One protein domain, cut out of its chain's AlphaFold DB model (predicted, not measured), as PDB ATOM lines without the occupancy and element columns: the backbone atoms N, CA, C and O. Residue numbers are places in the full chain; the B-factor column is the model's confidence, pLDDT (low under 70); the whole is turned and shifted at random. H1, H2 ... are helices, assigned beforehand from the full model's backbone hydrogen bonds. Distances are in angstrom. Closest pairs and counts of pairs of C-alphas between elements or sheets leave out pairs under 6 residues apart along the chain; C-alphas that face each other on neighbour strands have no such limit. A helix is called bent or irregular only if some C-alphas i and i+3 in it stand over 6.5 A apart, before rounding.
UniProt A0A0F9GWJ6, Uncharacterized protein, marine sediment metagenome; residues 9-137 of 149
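AT A GLANCE: This is residues 9 to 137 of the 149 residues of an uncharacterized protein of marine sediment metagenome (UniProt A0A0F9GWJ6). The longest helix, H3, crosses H4 at the core, and H8 packs on another side of H4, while the short H2 packs on the last residues of H4, 82 to 85, and H1 on its residues 75 to 78. From this body an arm reaches out, H5 leading away and a loop with H6 and H7 coming back; residues 98 to 115 stick out. The printed part has 129 residues with eight named helices, H1 to H8 in chain order, and no named strand: all helix. It is only just compact, close to loose, with a radius of gyration of the C-alphas of 16.4 A, spanning 52 by 38 by 23 A.

IN THESE COORDINATES: H3, residues 29 to 44, is 22.8 A long and begins at C-alpha 29 (-26.201, -22.424, 15.687). H4, residues 71 to 85, measures 21.3 A, and H5, residues 90 to 103, 20.0 A. H1 is residues 9 to 16, H2 22 to 26, H6 113 to 116 and H7 118 to 121. H8, residues 127 to 136, ends at C-alpha 136 (-12.747, -22.475, 42.250); it is only just irregular, with C-alphas 132 and 135 6.9 A apart.

HOW THE PARTS SIT: H3 touches H4, the hub, at a steep tilt of 58 degrees, opposite ways; the closest C-alphas, of Ser 35 and Ala 81, are 4.7 A apart. H8 touches H4, C-alphas of Ala 129 and Ala 76 closest at 4.1 A, at a shallow tilt of 33 degrees, only just short of steep. H1 only just touches H4, with 3 pairs of C-alphas within 8 A, Ala 11 and Tyr 78 closest at 6.1 A. H2 touches H4 with residues 82 to 85 of H4 alone, C-alphas of Trp 24 and Ile 82 closest at 6.3 A. H5 touches H7 with residues 90 to 94 alone, C-alphas of Val 94 and Ile 120 closest at 7.3 A. H6 touches no helix. Every O i to N i+4 pair is within hydrogen-bond range in H1 to H5, and 4 of 6 in H8; H6 and H7 are too short for one.

THE WHOLE: The C-alphas farthest apart, of Ser 67 and Gly 106, are 52.1 A apart. The printed part has no cut. The link from H3 to H4, residues 45 to 70, is long. Residues 88 to 118 have pLDDT under 70.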
ATOM      1  N   ALA A   9     -18.587 -16.331  19.751       89.06
ATOM      2  CA  ALA A   9     -17.330 -16.045  19.056       89.06
ATOM      3  C   ALA A   9     -16.086 -16.476  19.863       89.06
ATOM      4  O   ALA A   9     -15.096 -16.930  19.292       89.06
ATOM      5  N   GLY A  10     -16.140 -16.364  21.197       87.31
ATOM      6  CA  GLY A  10     -15.090 -16.874  22.078       87.31
ATOM      7  C   GLY A  10     -14.993 -18.399  22.038       87.31
ATOM      8  O   GLY A  10     -13.886 -18.928  21.984       87.31
ATOM      9  N   ALA A  11     -16.136 -19.088  21.981       87.81
ATOM     10  CA  ALA A  11     -16.183 -20.538  21.815       87.81
ATOM     11  C   ALA A  11     -15.606 -20.961  20.454       87.81
ATOM     12  O   ALA A  11     -14.771 -21.852  20.399       87.81
ATOM     13  N   GLU A  12     -15.973 -20.281  19.362       89.00
ATOM     14  CA  GLU A  12     -15.426 -20.567  18.024       89.00
ATOM     15  C   GLU A  12     -13.909 -20.381  17.959       89.00
ATOM     16  O   GLU A  12     -13.212 -21.199  17.359       89.00
ATOM     17  N   THR A  13     -13.391 -19.336  18.608       90.94
ATOM     18  CA  THR A  13     -11.943 -19.104  18.694       90.94
ATOM     19  C   THR A  13     -11.264 -20.245  19.448       90.94
ATOM     20  O   THR A  13     -10.307 -20.820  18.945       90.94
ATOM     21  N   TYR A  14     -11.808 -20.617  20.610       89.56
ATOM     22  CA  TYR A  14     -11.283 -21.699  21.440       89.56
ATOM     23  C   TYR A  14     -11.280 -23.055  20.714       89.56
ATOM     24  O   TYR A  14     -10.287 -23.776  20.736       89.56
ATOM     25  N   PHE A  15     -12.368 -23.386  20.014       88.94
ATOM     26  CA  PHE A  15     -12.481 -24.637  19.265       88.94
ATOM     27  C   PHE A  15     -11.606 -24.663  18.005       88.94
ATOM     28  O   PHE A  15     -11.091 -25.716  17.647       88.94
ATOM     29  N   SER A  16     -11.332 -23.518  17.376       86.44
ATOM     30  CA  SER A  16     -10.440 -23.460  16.204       86.44
ATOM     31  C   SER A  16      -8.993 -23.870  16.512       86.44
ATOM     32  O   SER A  16      -8.247 -24.231  15.603       86.44
ATOM     33  N   GLU A  17      -8.580 -23.808  17.779       85.44
ATOM     34  CA  GLU A  17      -7.236 -24.180  18.234       85.44
ATOM     35  C   GLU A  17      -7.146 -25.647  18.703       85.44
ATOM     36  O   GLU A  17      -6.063 -26.109  19.075       85.44
ATOM     37  N   ARG A  18      -8.258 -26.398  18.673       80.00
ATOM     38  CA  ARG A  18      -8.366 -27.756  19.225       80.00
ATOM     39  C   ARG A  18      -8.635 -28.807  18.143       80.00
ATOM     40  O   ARG A  18      -9.141 -28.525  17.061       80.00
ATOM     41  N   LEU A  19      -8.278 -30.052  18.448       73.12
ATOM     42  CA  LEU A  19      -8.656 -31.232  17.670       73.12
ATOM     43  C   LEU A  19     -10.030 -31.752  18.139       73.12
ATOM     44  O   LEU A  19     -10.421 -31.517  19.276       73.12
ATOM     45  N   ASP A  20     -10.735 -32.484  17.274       74.38
ATOM     46  CA  ASP A  20     -12.041 -33.113  17.559       74.38
ATOM     47  C   ASP A  20     -13.244 -32.158  17.725       74.38
ATOM     48  O   ASP A  20     -14.258 -32.480  18.330       74.38
ATOM     49  N   THR A  21     -13.206 -30.982  17.093       83.06
ATOM     50  CA  THR A  21     -14.330 -30.020  17.128       83.06
ATOM     51  C   THR A  21     -15.417 -30.294  16.100       83.06
ATOM     52  O   THR A  21     -16.345 -29.504  15.946       83.06
ATOM     53  N   ARG A  22     -15.347 -31.440  15.412       83.69
ATOM     54  CA  ARG A  22     -16.254 -31.801  14.317       83.69
ATOM     55  C   ARG A  22     -17.720 -31.706  14.729       83.69
ATOM     56  O   ARG A  22     -18.526 -31.183  13.971       83.69
ATOM     57  N   VAL A  23     -18.048 -32.144  15.944       86.75
ATOM     58  CA  VAL A  23     -19.405 -32.047  16.491       86.75
ATOM     59  C   VAL A  23     -19.854 -30.593  16.585       86.75
ATOM     60  O   VAL A  23     -20.963 -30.262  16.170       86.75
ATOM     61  N   TRP A  24     -18.991 -29.703  17.076       86.50
ATOM     62  CA  TRP A  24     -19.283 -28.275  17.150       86.50
ATOM     63  C   TRP A  24     -19.529 -27.697  15.753       86.50
ATOM     64  O   TRP A  24     -20.571 -27.084  15.525       86.50
ATOM     65  N   ASP A  25     -18.626 -27.957  14.804       86.50
ATOM     66  CA  ASP A  25     -18.705 -27.470  13.424       86.50
ATOM     67  C   ASP A  25     -19.939 -27.986  12.660       86.50
ATOM     68  O   ASP A  25     -20.565 -27.227  11.918       86.50
ATOM     69  N   GLU A  26     -20.341 -29.239  12.882       87.12
ATOM     70  CA  GLU A  26     -21.508 -29.871  12.245       87.12
ATOM     71  C   GLU A  26     -22.845 -29.485  12.914       87.12
ATOM     72  O   GLU A  26     -23.906 -29.602  12.296       87.12
ATOM     73  N   THR A  27     -22.818 -28.983  14.153       88.56
ATOM     74  CA  THR A  27     -24.021 -28.607  14.914       88.56
ATOM     75  C   THR A  27     -24.612 -27.273  14.450       88.56
ATOM     76  O   THR A  27     -23.894 -26.321  14.144       88.56
ATOM     77  N   VAL A  28     -25.944 -27.154  14.465       88.00
ATOM     78  CA  VAL A  28     -26.666 -25.920  14.116       88.00
ATOM     79  C   VAL A  28     -26.479 -24.842  15.195       88.00
ATOM     80  O   VAL A  28     -26.478 -25.123  16.389       88.00
ATOM     81  N   TYR A  29     -26.403 -23.571  14.786       86.88
ATOM     82  CA  TYR A  29     -26.201 -22.424  15.687       86.88
ATOM     83  C   TYR A  29     -27.108 -22.422  16.936       86.88
ATOM     84  O   TYR A  29     -26.630 -22.178  18.040       86.88
ATOM     85  N   ASN A  30     -28.403 -22.725  16.796       87.06
ATOM     86  CA  ASN A  30     -29.336 -22.736  17.932       87.06
ATOM     87  C   ASN A  30     -28.986 -23.798  18.986       87.06
ATOM     88  O   ASN A  30     -29.134 -23.545  20.184       87.06
ATOM     89  N   ASP A  31     -28.493 -24.955  18.550       86.81
ATOM     90  CA  ASP A  31     -28.112 -26.048  19.440       86.81
ATOM     91  C   ASP A  31     -26.795 -25.717  20.148       86.81
ATOM     92  O   ASP A  31     -26.682 -25.939  21.350       86.81
ATOM     93  N   ARG A  32     -25.852 -25.049  19.462       89.19
ATOM     94  CA  ARG A  32     -24.623 -24.510  20.081       89.19
ATOM     95  C   ARG A  32     -24.923 -23.490  21.177       89.19
ATOM     96  O   ARG A  32     -24.311 -23.502  22.241       89.19
ATOM     97  N   ILE A  33     -25.871 -22.583  20.938       90.12
ATOM     98  CA  ILE A  33     -26.283 -21.616  21.965       90.12
ATOM     99  C   ILE A  33     -26.962 -22.333  23.136       90.12
ATOM    100  O   ILE A  33     -26.690 -22.015  24.295       90.12
ATOM    101  N   SER A  34     -27.813 -23.319  22.852       87.44
ATOM    102  CA  SER A  34     -28.502 -24.094  23.886       87.44
ATOM    103  C   SER A  34     -27.525 -24.901  24.744       87.44
ATOM    104  O   SER A  34     -27.658 -24.899  25.969       87.44
ATOM    105  N   SER A  35     -26.502 -25.514  24.141       89.06
ATOM    106  CA  SER A  35     -25.477 -26.264  24.870       89.06
ATOM    107  C   SER A  35     -24.635 -25.363  25.773       89.06
ATOM    108  O   SER A  35     -24.398 -25.722  26.923       89.06
ATOM    109  N   LEU A  36     -24.285 -24.148  25.334       90.75
ATOM    110  CA  LEU A  36     -23.604 -23.151  26.174       90.75
ATOM    111  C   LEU A  36     -24.446 -22.725  27.388       90.75
ATOM    112  O   LEU A  36     -23.916 -22.565  28.490       90.75
ATOM    113  N   ILE A  37     -25.760 -22.555  27.212       88.94
ATOM    114  CA  ILE A  37     -26.679 -22.232  28.316       88.94
ATOM    115  C   ILE A  37     -26.783 -23.415  29.287       88.94
ATOM    116  O   ILE A  37     -26.755 -23.229  30.506       88.94
ATOM    117  N   MET A  38     -26.886 -24.642  28.773       87.00
ATOM    118  CA  MET A  38     -26.914 -25.847  29.604       87.00
ATOM    119  C   MET A  38     -25.609 -26.037  30.378       87.00
ATOM    120  O   MET A  38     -25.658 -26.320  31.574       87.00
ATOM    121  N   ALA A  39     -24.465 -25.800  29.739       89.19
ATOM    122  CA  ALA A  39     -23.157 -25.825  30.376       89.19
ATOM    123  C   ALA A  39     -23.066 -24.809  31.518       89.19
ATOM    124  O   ALA A  39     -22.666 -25.155  32.628       89.19
ATOM    125  N   ALA A  40     -23.522 -23.573  31.293       89.44
ATOM    126  CA  ALA A  40     -23.556 -22.558  32.340       89.44
ATOM    127  C   ALA A  40     -24.437 -22.975  33.525       89.44
ATOM    128  O   ALA A  40     -24.034 -22.818  34.673       89.44
ATOM    129  N   ARG A  41     -25.601 -23.584  33.263       86.00
ATOM    130  CA  ARG A  41     -26.479 -24.128  34.311       86.00
ATOM    131  C   ARG A  41     -25.851 -25.298  35.066       86.00
ATOM    132  O   ARG A  41     -26.099 -25.427  36.260       86.00
ATOM    133  N   ALA A  42     -25.085 -26.156  34.394       85.81
ATOM    134  CA  ALA A  42     -24.360 -27.246  35.041       85.81
ATOM    135  C   ALA A  42     -23.296 -26.694  35.998       85.81
ATOM    136  O   ALA A  42     -23.260 -27.083  37.163       85.81
ATOM    137  N   ILE A  43     -22.521 -25.704  35.543       87.06
ATOM    138  CA  ILE A  43     -21.538 -24.986  36.362       87.06
ATOM    139  C   ILE A  43     -22.223 -24.301  37.554       87.06
ATOM    140  O   ILE A  43     -21.764 -24.451  38.678       87.06
ATOM    141  N   ASP A  44     -23.348 -23.604  37.354       86.12
ATOM    142  CA  ASP A  44     -24.038 -22.843  38.413       86.12
ATOM    143  C   ASP A  44     -24.498 -23.699  39.607       86.12
ATOM    144  O   ASP A  44     -24.592 -23.196  40.732       86.12
ATOM    145  N   LYS A  45     -24.769 -24.991  39.368       83.25
ATOM    146  CA  LYS A  45     -25.159 -25.965  40.401       83.25
ATOM    147  C   LYS A  45     -24.005 -26.354  41.328       83.25
ATOM    148  O   LYS A  45     -24.262 -26.916  42.394       83.25
ATOM    149  N   LEU A  46     -22.758 -26.091  40.939       83.31
ATOM    150  CA  LEU A  46     -21.584 -26.454  41.722       83.31
ATOM    151  C   LEU A  46     -21.398 -25.532  42.932       83.31
ATOM    152  O   LEU A  46     -21.832 -24.379  42.968       83.31
ATOM    153  N   ASN A  47     -20.711 -26.055  43.948       83.56
ATOM    154  CA  ASN A  47     -20.432 -25.325  45.177       83.56
ATOM    155  C   ASN A  47     -19.077 -24.607  45.093       83.56
ATOM    156  O   ASN A  47     -18.032 -25.189  45.389       83.56
ATOM    157  N   PHE A  48     -19.096 -23.333  44.703       84.75
ATOM    158  CA  PHE A  48     -17.890 -22.511  44.576       84.75
ATOM    159  C   PHE A  48     -17.445 -21.870  45.897       84.75
ATOM    160  O   PHE A  48     -18.250 -21.524  46.766       84.75
ATOM    161  N   ALA A  49     -16.137 -21.663  46.042       80.75
ATOM    162  CA  ALA A  49     -15.537 -21.010  47.201       80.75
ATOM    163  C   ALA A  49     -15.691 -19.481  47.143       80.75
ATOM    164  O   ALA A  49     -15.349 -18.857  46.141       80.75
ATOM    165  N   GLY A  50     -16.180 -18.865  48.228       79.31
ATOM    166  CA  GLY A  50     -16.357 -17.406  48.360       79.31
ATOM    167  C   GLY A  50     -17.802 -16.937  48.166       79.31
ATOM    168  O   GLY A  50     -18.713 -17.767  48.100       79.31
ATOM    169  N   ASP A  51     -17.995 -15.630  48.017       80.88
ATOM    170  CA  ASP A  51     -19.288 -14.992  47.750       80.88
ATOM    171  C   ASP A  51     -19.356 -14.469  46.308       80.88
ATOM    172  O   ASP A  51     -18.331 -14.181  45.686       80.88
ATOM    173  N   LYS A  52     -20.571 -14.360  45.757       84.62
ATOM    174  CA  LYS A  52     -20.792 -13.708  44.455       84.62
ATOM    175  C   LYS A  52     -20.310 -12.256  44.526       84.62
ATOM    176  O   LYS A  52     -20.554 -11.602  45.539       84.62
ATOM    177  N   ALA A  53     -19.695 -11.745  43.456       84.94
ATOM    178  CA  ALA A  53     -19.257 -10.346  43.403       84.94
ATOM    179  C   ALA A  53     -20.455  -9.395  43.560       84.94
ATOM    180  O   ALA A  53     -20.411  -8.416  44.303       84.94
ATOM    181  N   VAL A  54     -21.578  -9.742  42.922       83.31
ATOM    182  CA  VAL A  54     -22.860  -9.054  43.089       83.31
ATOM    183  C   VAL A  54     -23.926 -10.059  43.514       83.31
ATOM    184  O   VAL A  54     -24.222 -11.012  42.798       83.31
ATOM    185  N   ALA A  55     -24.567  -9.825  44.662       78.81
ATOM    186  CA  ALA A  55     -25.568 -10.745  45.218       78.81
ATOM    187  C   ALA A  55     -26.778 -10.992  44.291       78.81
ATOM    188  O   ALA A  55     -27.386 -12.059  44.342       78.81
ATOM    189  N   LEU A  56     -27.118 -10.018  43.440       82.62
ATOM    190  CA  LEU A  56     -28.248 -10.082  42.503       82.62
ATOM    191  C   LEU A  56     -27.873 -10.582  41.101       82.62
ATOM    192  O   LEU A  56     -28.746 -10.653  40.235       82.62
ATOM    193  N   GLN A  57     -26.603 -10.897  40.837       83.69
ATOM    194  CA  GLN A  57     -26.225 -11.397  39.518       83.69
ATOM    195  C   GLN A  57     -26.783 -12.816  39.305       83.69
ATOM    196  O   GLN A  57     -26.811 -13.643  40.226       83.69
ATOM    197  N   GLN A  58     -27.235 -13.092  38.080       82.94
ATOM    198  CA  GLN A  58     -27.881 -14.364  37.750       82.94
ATOM    199  C   GLN A  58     -26.901 -15.541  37.834       82.94
ATOM    200  O   GLN A  58     -27.231 -16.553  38.443       82.94
ATOM    201  N   LEU A  59     -25.694 -15.376  37.293       84.88
ATOM    202  CA  LEU A  59     -24.657 -16.409  37.250       84.88
ATOM    203  C   LEU A  59     -23.856 -16.498  38.567       84.88
ATOM    204  O   LEU A  59     -23.885 -15.592  39.405       84.88
ATOM    205  N   GLN A  60     -23.130 -17.592  38.787       83.44
ATOM    206  CA  GLN A  60     -22.215 -17.708  39.931       83.44
ATOM    207  C   GLN A  60     -21.001 -16.789  39.828       83.44
ATOM    208  O   GLN A  60     -20.612 -16.225  40.847       83.44
ATOM    209  N   PHE A  61     -20.435 -16.608  38.634       84.56
ATOM    210  CA  PHE A  61     -19.290 -15.720  38.387       84.56
ATOM    211  C   PHE A  61     -19.714 -14.394  37.743       84.56
ATOM    212  O   PHE A  61     -20.692 -14.385  36.989       84.56
ATOM    213  N   PRO A  62     -18.981 -13.290  37.987       85.69
ATOM    214  CA  PRO A  62     -17.739 -13.168  38.777       85.69
ATOM    215  C   PRO A  62     -17.935 -13.270  40.304       85.69
ATOM    216  O   PRO A  62     -19.048 -13.122  40.811       85.69
ATOM    217  N   ARG A  63     -16.874 -13.575  41.064       83.56
ATOM    218  CA  ARG A  63     -16.930 -13.807  42.526       83.56
ATOM    219  C   ARG A  63     -15.913 -12.937  43.263       83.56
ATOM    220  O   ARG A  63     -14.908 -12.549  42.691       83.56
ATOM    221  N   GLY A  64     -16.172 -12.633  44.535       81.44
ATOM    222  CA  GLY A  64     -15.284 -11.792  45.345       81.44
ATOM    223  C   GLY A  64     -15.009 -10.427  44.702       81.44
ATOM    224  O   GLY A  64     -15.946  -9.720  44.339       81.44
ATOM    225  N   ASP A  65     -13.728 -10.082  44.573       76.50
ATOM    226  CA  ASP A  65     -13.242  -8.837  43.961       76.50
ATOM    227  C   ASP A  65     -12.996  -8.955  42.441       76.50
ATOM    228  O   ASP A  65     -12.498  -8.013  41.817       76.50
ATOM    229  N   ASP A  66     -13.328 -10.097  41.822       79.12
ATOM    230  CA  ASP A  66     -13.154 -10.274  40.382       79.12
ATOM    231  C   ASP A  66     -14.094  -9.342  39.607       79.12
ATOM    232  O   ASP A  66     -15.306  -9.305  39.826       79.12
ATOM    233  N   SER A  67     -13.523  -8.587  38.665       78.56
ATOM    234  CA  SER A  67     -14.284  -7.674  37.799       78.56
ATOM    235  C   SER A  67     -14.920  -8.387  36.602       78.56
ATOM    236  O   SER A  67     -15.926  -7.924  36.071       78.56
ATOM    237  N   ASP A  68     -14.366  -9.535  36.207       84.56
ATOM    238  CA  ASP A  68     -14.751 -10.294  35.021       84.56
ATOM    239  C   ASP A  68     -14.792 -11.798  35.310       84.56
ATOM    240  O   ASP A  68     -14.161 -12.295  36.241       84.56
ATOM    241  N   VAL A  69     -15.530 -12.545  34.483       87.12
ATOM    242  CA  VAL A  69     -15.541 -14.013  34.552       87.12
ATOM    243  C   VAL A  69     -14.146 -14.549  34.181       87.12
ATOM    244  O   VAL A  69     -13.675 -14.227  33.078       87.12
ATOM    245  N   PRO A  70     -13.513 -15.381  35.036       89.75
ATOM    246  CA  PRO A  70     -12.206 -15.977  34.761       89.75
ATOM    247  C   PRO A  70     -12.196 -16.765  33.452       89.75
ATOM    248  O   PRO A  70     -13.213 -17.346  33.059       89.75
ATOM    249  N   VAL A  71     -11.052 -16.800  32.768       89.38
ATOM    250  CA  VAL A  71     -10.947 -17.483  31.472       89.38
ATOM    251  C   VAL A  71     -11.131 -18.995  31.622       89.38
ATOM    252  O   VAL A  71     -11.784 -19.617  30.791       89.38
ATOM    253  N   GLU A  72     -10.691 -19.562  32.741       90.12
ATOM    254  CA  GLU A  72     -10.868 -20.971  33.084       90.12
ATOM    255  C   GLU A  72     -12.351 -21.360  33.161       90.12
ATOM    256  O   GLU A  72     -12.746 -22.398  32.641       90.12
ATOM    257  N   ILE A  73     -13.210 -20.496  33.718       90.56
ATOM    258  CA  ILE A  73     -14.663 -20.738  33.770       90.56
ATOM    259  C   ILE A  73     -15.278 -20.695  32.364       90.56
ATOM    260  O   ILE A  73     -16.198 -21.457  32.063       90.56
ATOM    261  N   LYS A  74     -14.759 -19.831  31.483       92.12
ATOM    262  CA  LYS A  74     -15.187 -19.762  30.076       92.12
ATOM    263  C   LYS A  74     -14.832 -21.049  29.344       92.12
ATOM    264  O   LYS A  74     -15.700 -21.637  28.710       92.12
ATOM    265  N   TYR A  75     -13.588 -21.500  29.481       92.62
ATOM    266  CA  TYR A  75     -13.114 -22.738  28.867       92.62
ATOM    267  C   TYR A  75     -13.852 -23.957  29.414       92.62
ATOM    268  O   TYR A  75     -14.335 -24.762  28.625       92.62
ATOM    269  N   ALA A  76     -14.084 -24.033  30.728       91.31
ATOM    270  CA  ALA A  76     -14.922 -25.073  31.319       91.31
ATOM    271  C   ALA A  76     -16.332 -25.103  30.708       91.31
ATOM    272  O   ALA A  76     -16.849 -26.171  30.383       91.31
ATOM    273  N   ALA A  77     -16.957 -23.937  30.510       92.12
ATOM    274  CA  ALA A  77     -18.274 -23.856  29.883       92.12
ATOM    275  C   ALA A  77     -18.256 -24.341  28.425       92.12
ATOM    276  O   ALA A  77     -19.206 -24.989  27.992       92.12
ATOM    277  N   TYR A  78     -17.188 -24.059  27.675       92.38
ATOM    278  CA  TYR A  78     -17.026 -24.538  26.301       92.38
ATOM    279  C   TYR A  78     -16.834 -26.057  26.254       92.38
ATOM    280  O   TYR A  78     -17.539 -26.735  25.513       92.38
ATOM    281  N   GLU A  79     -15.973 -26.603  27.109       91.00
ATOM    282  CA  GLU A  79     -15.739 -28.046  27.220       91.00
ATOM    283  C   GLU A  79     -17.008 -28.832  27.572       91.00
ATOM    284  O   GLU A  79     -17.300 -29.870  26.982       91.00
ATOM    285  N   ILE A  80     -17.818 -28.318  28.498       89.50
ATOM    286  CA  ILE A  80     -19.099 -28.949  28.833       89.50
ATOM    287  C   ILE A  80     -20.072 -28.828  27.660       89.50
ATOM    288  O   ILE A  80     -20.795 -29.774  27.365       89.50
ATOM    289  N   ALA A  81     -20.098 -27.682  26.977       90.81
ATOM    290  CA  ALA A  81     -21.005 -27.464  25.860       90.81
ATOM    291  C   ALA A  81     -20.735 -28.423  24.694       90.81
ATOM    292  O   ALA A  81     -21.691 -28.962  24.144       90.81
ATOM    293  N   ILE A  82     -19.471 -28.665  24.329       89.69
ATOM    294  CA  ILE A  82     -19.147 -29.625  23.263       89.69
ATOM    295  C   ILE A  82     -19.456 -31.065  23.683       89.69
ATOM    296  O   ILE A  82     -20.036 -31.799  22.889       89.69
ATOM    297  N   ALA A  83     -19.189 -31.442  24.938       88.00
ATOM    298  CA  ALA A  83     -19.551 -32.764  25.453       88.00
ATOM    299  C   ALA A  83     -21.071 -33.002  25.393       88.00
ATOM    300  O   ALA A  83     -21.525 -34.044  24.925       88.00
ATOM    301  N   LEU A  84     -21.874 -32.003  25.777       85.81
ATOM    302  CA  LEU A  84     -23.337 -32.071  25.667       85.81
ATOM    303  C   LEU A  84     -23.812 -32.240  24.214       85.81
ATOM    304  O   LEU A  84     -24.807 -32.922  23.977       85.81
ATOM    305  N   LEU A  85     -23.124 -31.627  23.245       87.25
ATOM    306  CA  LEU A  85     -23.447 -31.770  21.820       87.25
ATOM    307  C   LEU A  85     -23.040 -33.128  21.249       87.25
ATOM    308  O   LEU A  85     -23.729 -33.636  20.369       87.25
ATOM    309  N   ASP A  86     -21.967 -33.729  21.764       82.94
ATOM    310  CA  ASP A  86     -21.524 -35.080  21.387       82.94
ATOM    311  C   ASP A  86     -22.516 -36.169  21.845       82.94
ATOM    312  O   ASP A  86     -22.411 -37.337  21.485       82.94
ATOM    313  N   GLY A  87     -23.552 -35.776  22.593       70.75
ATOM    314  CA  GLY A  87     -24.606 -36.660  23.070       70.75
ATOM    315  C   GLY A  87     -24.363 -37.177  24.483       70.75
ATOM    316  O   GLY A  87     -25.148 -38.005  24.949       70.75
ATOM    317  N   TYR A  88     -23.349 -36.671  25.198       63.38
ATOM    318  CA  TYR A  88     -23.189 -36.961  26.622       63.38
ATOM    319  C   TYR A  88     -24.357 -36.358  27.401       63.38
ATOM    320  O   TYR A  88     -24.419 -35.155  27.662       63.38
ATOM    321  N   SER A  89     -25.297 -37.217  27.788       56.53
ATOM    322  CA  SER A  89     -26.366 -36.870  28.717       56.53
ATOM    323  C   SER A  89     -25.940 -37.269  30.134       56.53
ATOM    324  O   SER A  89     -25.662 -38.447  30.359       56.53
ATOM    325  N   PRO A  90     -25.917 -36.344  31.112       53.72
ATOM    326  CA  PRO A  90     -25.491 -36.645  32.482       53.72
ATOM    327  C   PRO A  90     -26.337 -37.749  33.139       53.72
ATOM    328  O   PRO A  90     -25.820 -38.519  33.944       53.72
ATOM    329  N   ASP A  91     -27.613 -37.877  32.761       53.34
ATOM    330  CA  ASP A  91     -28.486 -38.964  33.211       53.34
ATOM    331  C   ASP A  91     -28.001 -40.337  32.714       53.34
ATOM    332  O   ASP A  91     -27.874 -41.266  33.509       53.34
ATOM    333  N   GLN A  92     -27.608 -40.445  31.438       51.84
ATOM    334  CA  GLN A  92     -27.109 -41.701  30.866       51.84
ATOM    335  C   GLN A  92     -25.800 -42.155  31.514       51.84
ATOM    336  O   GLN A  92     -25.552 -43.355  31.616       51.84
ATOM    337  N   GLU A  93     -24.963 -41.225  31.975       51.97
ATOM    338  CA  GLU A  93     -23.682 -41.562  32.590       51.97
ATOM    339  C   GLU A  93     -23.826 -41.965  34.059       51.97
ATOM    340  O   GLU A  93     -23.200 -42.933  34.485       51.97
ATOM    341  N   VAL A  94     -24.715 -41.315  34.820       55.94
ATOM    342  CA  VAL A  94     -25.075 -41.754  36.182       55.94
ATOM    343  C   VAL A  94     -25.713 -43.141  36.152       55.94
ATOM    344  O   VAL A  94     -25.363 -43.991  36.971       55.94
ATOM    345  N   GLU A  95     -26.608 -43.397  35.196       54.12
ATOM    346  CA  GLU A  95     -27.197 -44.720  34.980       54.12
ATOM    347  C   GLU A  95     -26.127 -45.749  34.577       54.12
ATOM    348  O   GLU A  95     -26.059 -46.829  35.165       54.12
ATOM    349  N   THR A  96     -25.228 -45.403  33.648       53.91
ATOM    350  CA  THR A  96     -24.107 -46.271  33.237       53.91
ATOM    351  C   THR A  96     -23.168 -46.588  34.404       53.91
ATOM    352  O   THR A  96     -22.795 -47.744  34.605       53.91
ATOM    353  N   LEU A  97     -22.816 -45.595  35.223       54.03
ATOM    354  CA  LEU A  97     -21.960 -45.761  36.399       54.03
ATOM    355  C   LEU A  97     -22.647 -46.543  37.521       54.03
ATOM    356  O   LEU A  97     -22.002 -47.365  38.173       54.03
ATOM    357  N   GLY A  98     -23.951 -46.334  37.721       53.75
ATOM    358  CA  GLY A  98     -24.775 -47.133  38.626       53.75
ATOM    359  C   GLY A  98     -24.747 -48.610  38.236       53.75
ATOM    360  O   GLY A  98     -24.368 -49.456  39.049       53.75
ATOM    361  N   VAL A  99     -24.999 -48.906  36.957       53.28
ATOM    362  CA  VAL A  99     -24.960 -50.264  36.390       53.28
ATOM    363  C   VAL A  99     -23.562 -50.895  36.488       53.28
ATOM    364  O   VAL A  99     -23.442 -52.067  36.853       53.28
ATOM    365  N   LEU A 100     -22.491 -50.135  36.223       47.41
ATOM    366  CA  LEU A 100     -21.110 -50.606  36.393       47.41
ATOM    367  C   LEU A 100     -20.786 -50.931  37.860       47.41
ATOM    368  O   LEU A 100     -20.129 -51.938  38.124       47.41
ATOM    369  N   SER A 101     -21.265 -50.128  38.816       46.19
ATOM    370  CA  SER A 101     -21.034 -50.345  40.251       46.19
ATOM    371  C   SER A 101     -21.754 -51.588  40.797       46.19
ATOM    372  O   SER A 101     -21.181 -52.320  41.607       46.19
ATOM    373  N   GLU A 102     -22.957 -51.891  40.296       49.78
ATOM    374  CA  GLU A 102     -23.704 -53.106  40.643       49.78
ATOM    375  C   GLU A 102     -23.052 -54.371  40.057       49.78
ATOM    376  O   GLU A 102     -22.940 -55.387  40.748       49.78
ATOM    377  N   ALA A 103     -22.526 -54.308  38.827       46.03
ATOM    378  CA  ALA A 103     -21.783 -55.411  38.209       46.03
ATOM    379  C   ALA A 103     -20.428 -55.695  38.895       46.03
ATOM    380  O   ALA A 103     -19.932 -56.824  38.856       46.03
ATOM    381  N   TYR A 104     -19.837 -54.691  39.555       40.28
ATOM    382  CA  TYR A 104     -18.565 -54.799  40.280       40.28
ATOM    383  C   TYR A 104     -18.700 -55.314  41.723       40.28
ATOM    384  O   TYR A 104     -17.691 -55.473  42.420       40.28
ATOM    385  N   SER A 105     -19.915 -55.655  42.172       48.12
ATOM    386  CA  SER A 105     -20.166 -56.383  43.426       48.12
ATOM    387  C   SER A 105     -19.746 -57.860  43.304       48.12
ATOM    388  O   SER A 105     -20.541 -58.785  43.451       48.12
ATOM    389  N   GLY A 106     -18.468 -58.089  43.009       53.25
ATOM    390  CA  GLY A 106     -17.870 -59.417  42.893       53.25
ATOM    391  C   GLY A 106     -16.343 -59.413  42.859       53.25
ATOM    392  O   GLY A 106     -15.732 -60.379  43.310       53.25
ATOM    393  N   VAL A 107     -15.692 -58.337  42.397       48.50
ATOM    394  CA  VAL A 107     -14.222 -58.275  42.343       48.50
ATOM    395  C   VAL A 107     -13.742 -56.878  42.710       48.50
ATOM    396  O   VAL A 107     -13.946 -55.919  41.988       48.50
ATOM    397  N   ARG A 108     -13.072 -56.764  43.854       44.25
ATOM    398  CA  ARG A 108     -12.463 -55.532  44.363       44.25
ATOM    399  C   ARG A 108     -11.189 -55.218  43.572       44.25
ATOM    400  O   ARG A 108     -10.138 -55.779  43.874       44.25
ATOM    401  N   THR A 109     -11.253 -54.305  42.605       43.28
ATOM    402  CA  THR A 109     -10.059 -53.600  42.115       43.28
ATOM    403  C   THR A 109     -10.037 -52.210  42.734       43.28
ATOM    404  O   THR A 109     -10.794 -51.303  42.409       43.28
ATOM    405  N   THR A 110      -9.183 -52.077  43.740       42.28
ATOM    406  CA  THR A 110      -8.885 -50.812  44.408       42.28
ATOM    407  C   THR A 110      -7.846 -50.092  43.547       42.28
ATOM    408  O   THR A 110      -6.657 -50.177  43.823       42.28
ATOM    409  N   TYR A 111      -8.272 -49.475  42.448       37.34
ATOM    410  CA  TYR A 111      -7.444 -48.547  41.676       37.34
ATOM    411  C   TYR A 111      -8.262 -47.277  41.452       37.34
ATOM    412  O   TYR A 111      -9.185 -47.279  40.651       37.34
ATOM    413  N   ASP A 112      -7.958 -46.243  42.238       42.62
ATOM    414  CA  ASP A 112      -8.188 -44.811  41.976       42.62
ATOM    415  C   ASP A 112      -9.555 -44.333  41.429       42.62
ATOM    416  O   ASP A 112      -9.683 -43.223  40.920       42.62
ATOM    417  N   ALA A 113     -10.618 -45.124  41.578       49.03
ATOM    418  CA  ALA A 113     -11.959 -44.759  41.120       49.03
ATOM    419  C   ALA A 113     -12.548 -43.540  41.860       49.03
ATOM    420  O   ALA A 113     -13.528 -42.963  41.404       49.03
ATOM    421  N   ASP A 114     -11.974 -43.126  42.992       51.19
ATOM    422  CA  ASP A 114     -12.445 -41.947  43.729       51.19
ATOM    423  C   ASP A 114     -12.150 -40.637  42.967       51.19
ATOM    424  O   ASP A 114     -13.009 -39.762  42.905       51.19
ATOM    425  N   HIS A 115     -11.000 -40.537  42.281       48.12
ATOM    426  CA  HIS A 115     -10.633 -39.358  41.480       48.12
ATOM    427  C   HIS A 115     -11.367 -39.290  40.134       48.12
ATOM    428  O   HIS A 115     -11.741 -38.208  39.683       48.12
ATOM    429  N   VAL A 116     -11.592 -40.437  39.485       54.38
ATOM    430  CA  VAL A 116     -12.252 -40.493  38.168       54.38
ATOM    431  C   VAL A 116     -13.758 -40.216  38.280       54.38
ATOM    432  O   VAL A 116     -14.360 -39.753  37.324       54.38
ATOM    433  N   ASN A 117     -14.375 -40.398  39.449       64.12
ATOM    434  CA  ASN A 117     -15.824 -40.225  39.611       64.12
ATOM    435  C   ASN A 117     -16.256 -38.848  40.149       64.12
ATOM    436  O   ASN A 117     -17.455 -38.609  40.288       64.12
ATOM    437  N   GLU A 118     -15.329 -37.937  40.467       68.44
ATOM    438  CA  GLU A 118     -15.691 -36.645  41.071       68.44
ATOM    439  C   GLU A 118     -16.459 -35.742  40.095       68.44
ATOM    440  O   GLU A 118     -17.544 -35.258  40.422       68.44
ATOM    441  N   HIS A 119     -15.936 -35.578  38.874       72.31
ATOM    442  CA  HIS A 119     -16.561 -34.759  37.833       72.31
ATOM    443  C   HIS A 119     -17.949 -35.283  37.450       72.31
ATOM    444  O   HIS A 119     -18.901 -34.505  37.371       72.31
ATOM    445  N   ILE A 120     -18.110 -36.607  37.358       72.06
ATOM    446  CA  ILE A 120     -19.409 -37.208  37.053       72.06
ATOM    447  C   ILE A 120     -20.401 -37.052  38.204       72.06
ATOM    448  O   ILE A 120     -21.559 -36.694  37.991       72.06
ATOM    449  N   ARG A 121     -19.953 -37.235  39.451       70.62
ATOM    450  CA  ARG A 121     -20.792 -37.001  40.636       70.62
ATOM    451  C   ARG A 121     -21.240 -35.542  40.743       70.62
ATOM    452  O   ARG A 121     -22.317 -35.268  41.271       70.62
ATOM    453  N   ALA A 122     -20.421 -34.621  40.247       73.12
ATOM    454  CA  ALA A 122     -20.734 -33.204  40.143       73.12
ATOM    455  C   ALA A 122     -21.625 -32.856  38.930       73.12
ATOM    456  O   ALA A 122     -22.097 -31.723  38.831       73.12
ATOM    457  N   GLY A 123     -21.898 -33.816  38.038       74.69
ATOM    458  CA  GLY A 123     -22.721 -33.634  36.839       74.69
ATOM    459  C   GLY A 123     -21.990 -32.948  35.683       74.69
ATOM    460  O   GLY A 123     -22.633 -32.297  34.859       74.69
ATOM    461  N   ILE A 124     -20.661 -33.049  35.645       81.88
ATOM    462  CA  ILE A 124     -19.797 -32.448  34.630       81.88
ATOM    463  C   ILE A 124     -19.269 -33.565  33.716       81.88
ATOM    464  O   ILE A 124     -18.461 -34.367  34.177       81.88
ATOM    465  N   PRO A 125     -19.690 -33.620  32.438       77.69
ATOM    466  CA  PRO A 125     -19.360 -34.726  31.530       77.69
ATOM    467  C   PRO A 125     -17.913 -34.701  31.006       77.69
ATOM    468  O   PRO A 125     -17.444 -35.680  30.446       77.69
ATOM    469  N   SER A 126     -17.190 -33.585  31.161       83.50
ATOM    470  CA  SER A 126     -15.809 -33.444  30.679       83.50
ATOM    471  C   SER A 126     -14.826 -33.323  31.840       83.50
ATOM    472  O   SER A 126     -14.941 -32.425  32.680       83.50
ATOM    473  N   ILE A 127     -13.820 -34.199  31.861       82.44
ATOM    474  CA  ILE A 127     -12.726 -34.130  32.835       82.44
ATOM    475  C   ILE A 127     -11.863 -32.877  32.639       82.44
ATOM    476  O   ILE A 127     -11.443 -32.269  33.619       82.44
ATOM    477  N   GLU A 128     -11.661 -32.427  31.396       85.75
ATOM    478  CA  GLU A 128     -10.920 -31.192  31.108       85.75
ATOM    479  C   GLU A 128     -11.660 -29.974  31.670       85.75
ATOM    480  O   GLU A 128     -11.054 -29.108  32.301       85.75
ATOM    481  N   ALA A 129     -12.993 -29.950  31.550       87.56
ATOM    482  CA  ALA A 129     -13.805 -28.931  32.208       87.56
ATOM    483  C   ALA A 129     -13.646 -28.962  33.734       87.56
ATOM    484  O   ALA A 129     -13.607 -27.913  34.377       87.56
ATOM    485  N   TRP A 130     -13.548 -30.158  34.322       86.50
ATOM    486  CA  TRP A 130     -13.368 -30.320  35.761       86.50
ATOM    487  C   TRP A 130     -12.034 -29.763  36.256       86.50
ATOM    488  O   TRP A 130     -12.014 -29.083  37.281       86.50
ATOM    489  N   GLU A 131     -10.939 -29.978  35.521       88.12
ATOM    490  CA  GLU A 131      -9.626 -29.398  35.850       88.12
ATOM    491  C   GLU A 131      -9.683 -27.873  35.965       88.12
ATOM    492  O   GLU A 131      -9.137 -27.298  36.908       88.12
ATOM    493  N   PHE A 132     -10.395 -27.215  35.048       88.56
ATOM    494  CA  PHE A 132     -10.571 -25.765  35.087       88.56
ATOM    495  C   PHE A 132     -11.434 -25.296  36.265       88.56
ATOM    496  O   PHE A 132     -11.221 -24.203  36.790       88.56
ATOM    497  N   LEU A 133     -12.404 -26.107  36.700       87.38
ATOM    498  CA  LEU A 133     -13.331 -25.761  37.782       87.38
ATOM    499  C   LEU A 133     -12.748 -26.022  39.175       87.38
ATOM    500  O   LEU A 133     -13.018 -25.242  40.090       87.38
ATOM    501  N   ARG A 134     -11.929 -27.069  39.336       84.81
ATOM    502  CA  ARG A 134     -11.285 -27.466  40.602       84.81
ATOM    503  C   ARG A 134     -10.763 -26.310  41.459       84.81
ATOM    504  O   ARG A 134     -11.138 -26.260  42.630       84.81
ATOM    505  N   PRO A 135      -9.944 -25.372  40.944       85.44
ATOM    506  CA  PRO A 135      -9.384 -24.305  41.777       85.44
ATOM    507  C   PRO A 135     -10.443 -23.367  42.376       85.44
ATOM    508  O   PRO A 135     -10.176 -22.701  43.378       85.44
ATOM    509  N   PHE A 136     -11.646 -23.322  41.797       85.00
ATOM    510  CA  PHE A 136     -12.747 -22.475  42.250       85.00
ATOM    511  C   PHE A 136     -13.741 -23.204  43.158       85.00
ATOM    512  O   PHE A 136     -14.587 -22.559  43.790       85.00
ATOM    513  N   LEU A 137     -13.675 -24.534  43.229       84.12
ATOM    514  CA  LEU A 137     -14.572 -25.324  44.059       84.12
ATOM    515  C   LEU A 137     -14.241 -25.157  45.538       84.12
ATOM    516  O   LEU A 137     -13.099 -24.969  45.959       84.12
TER     517      LEU A 137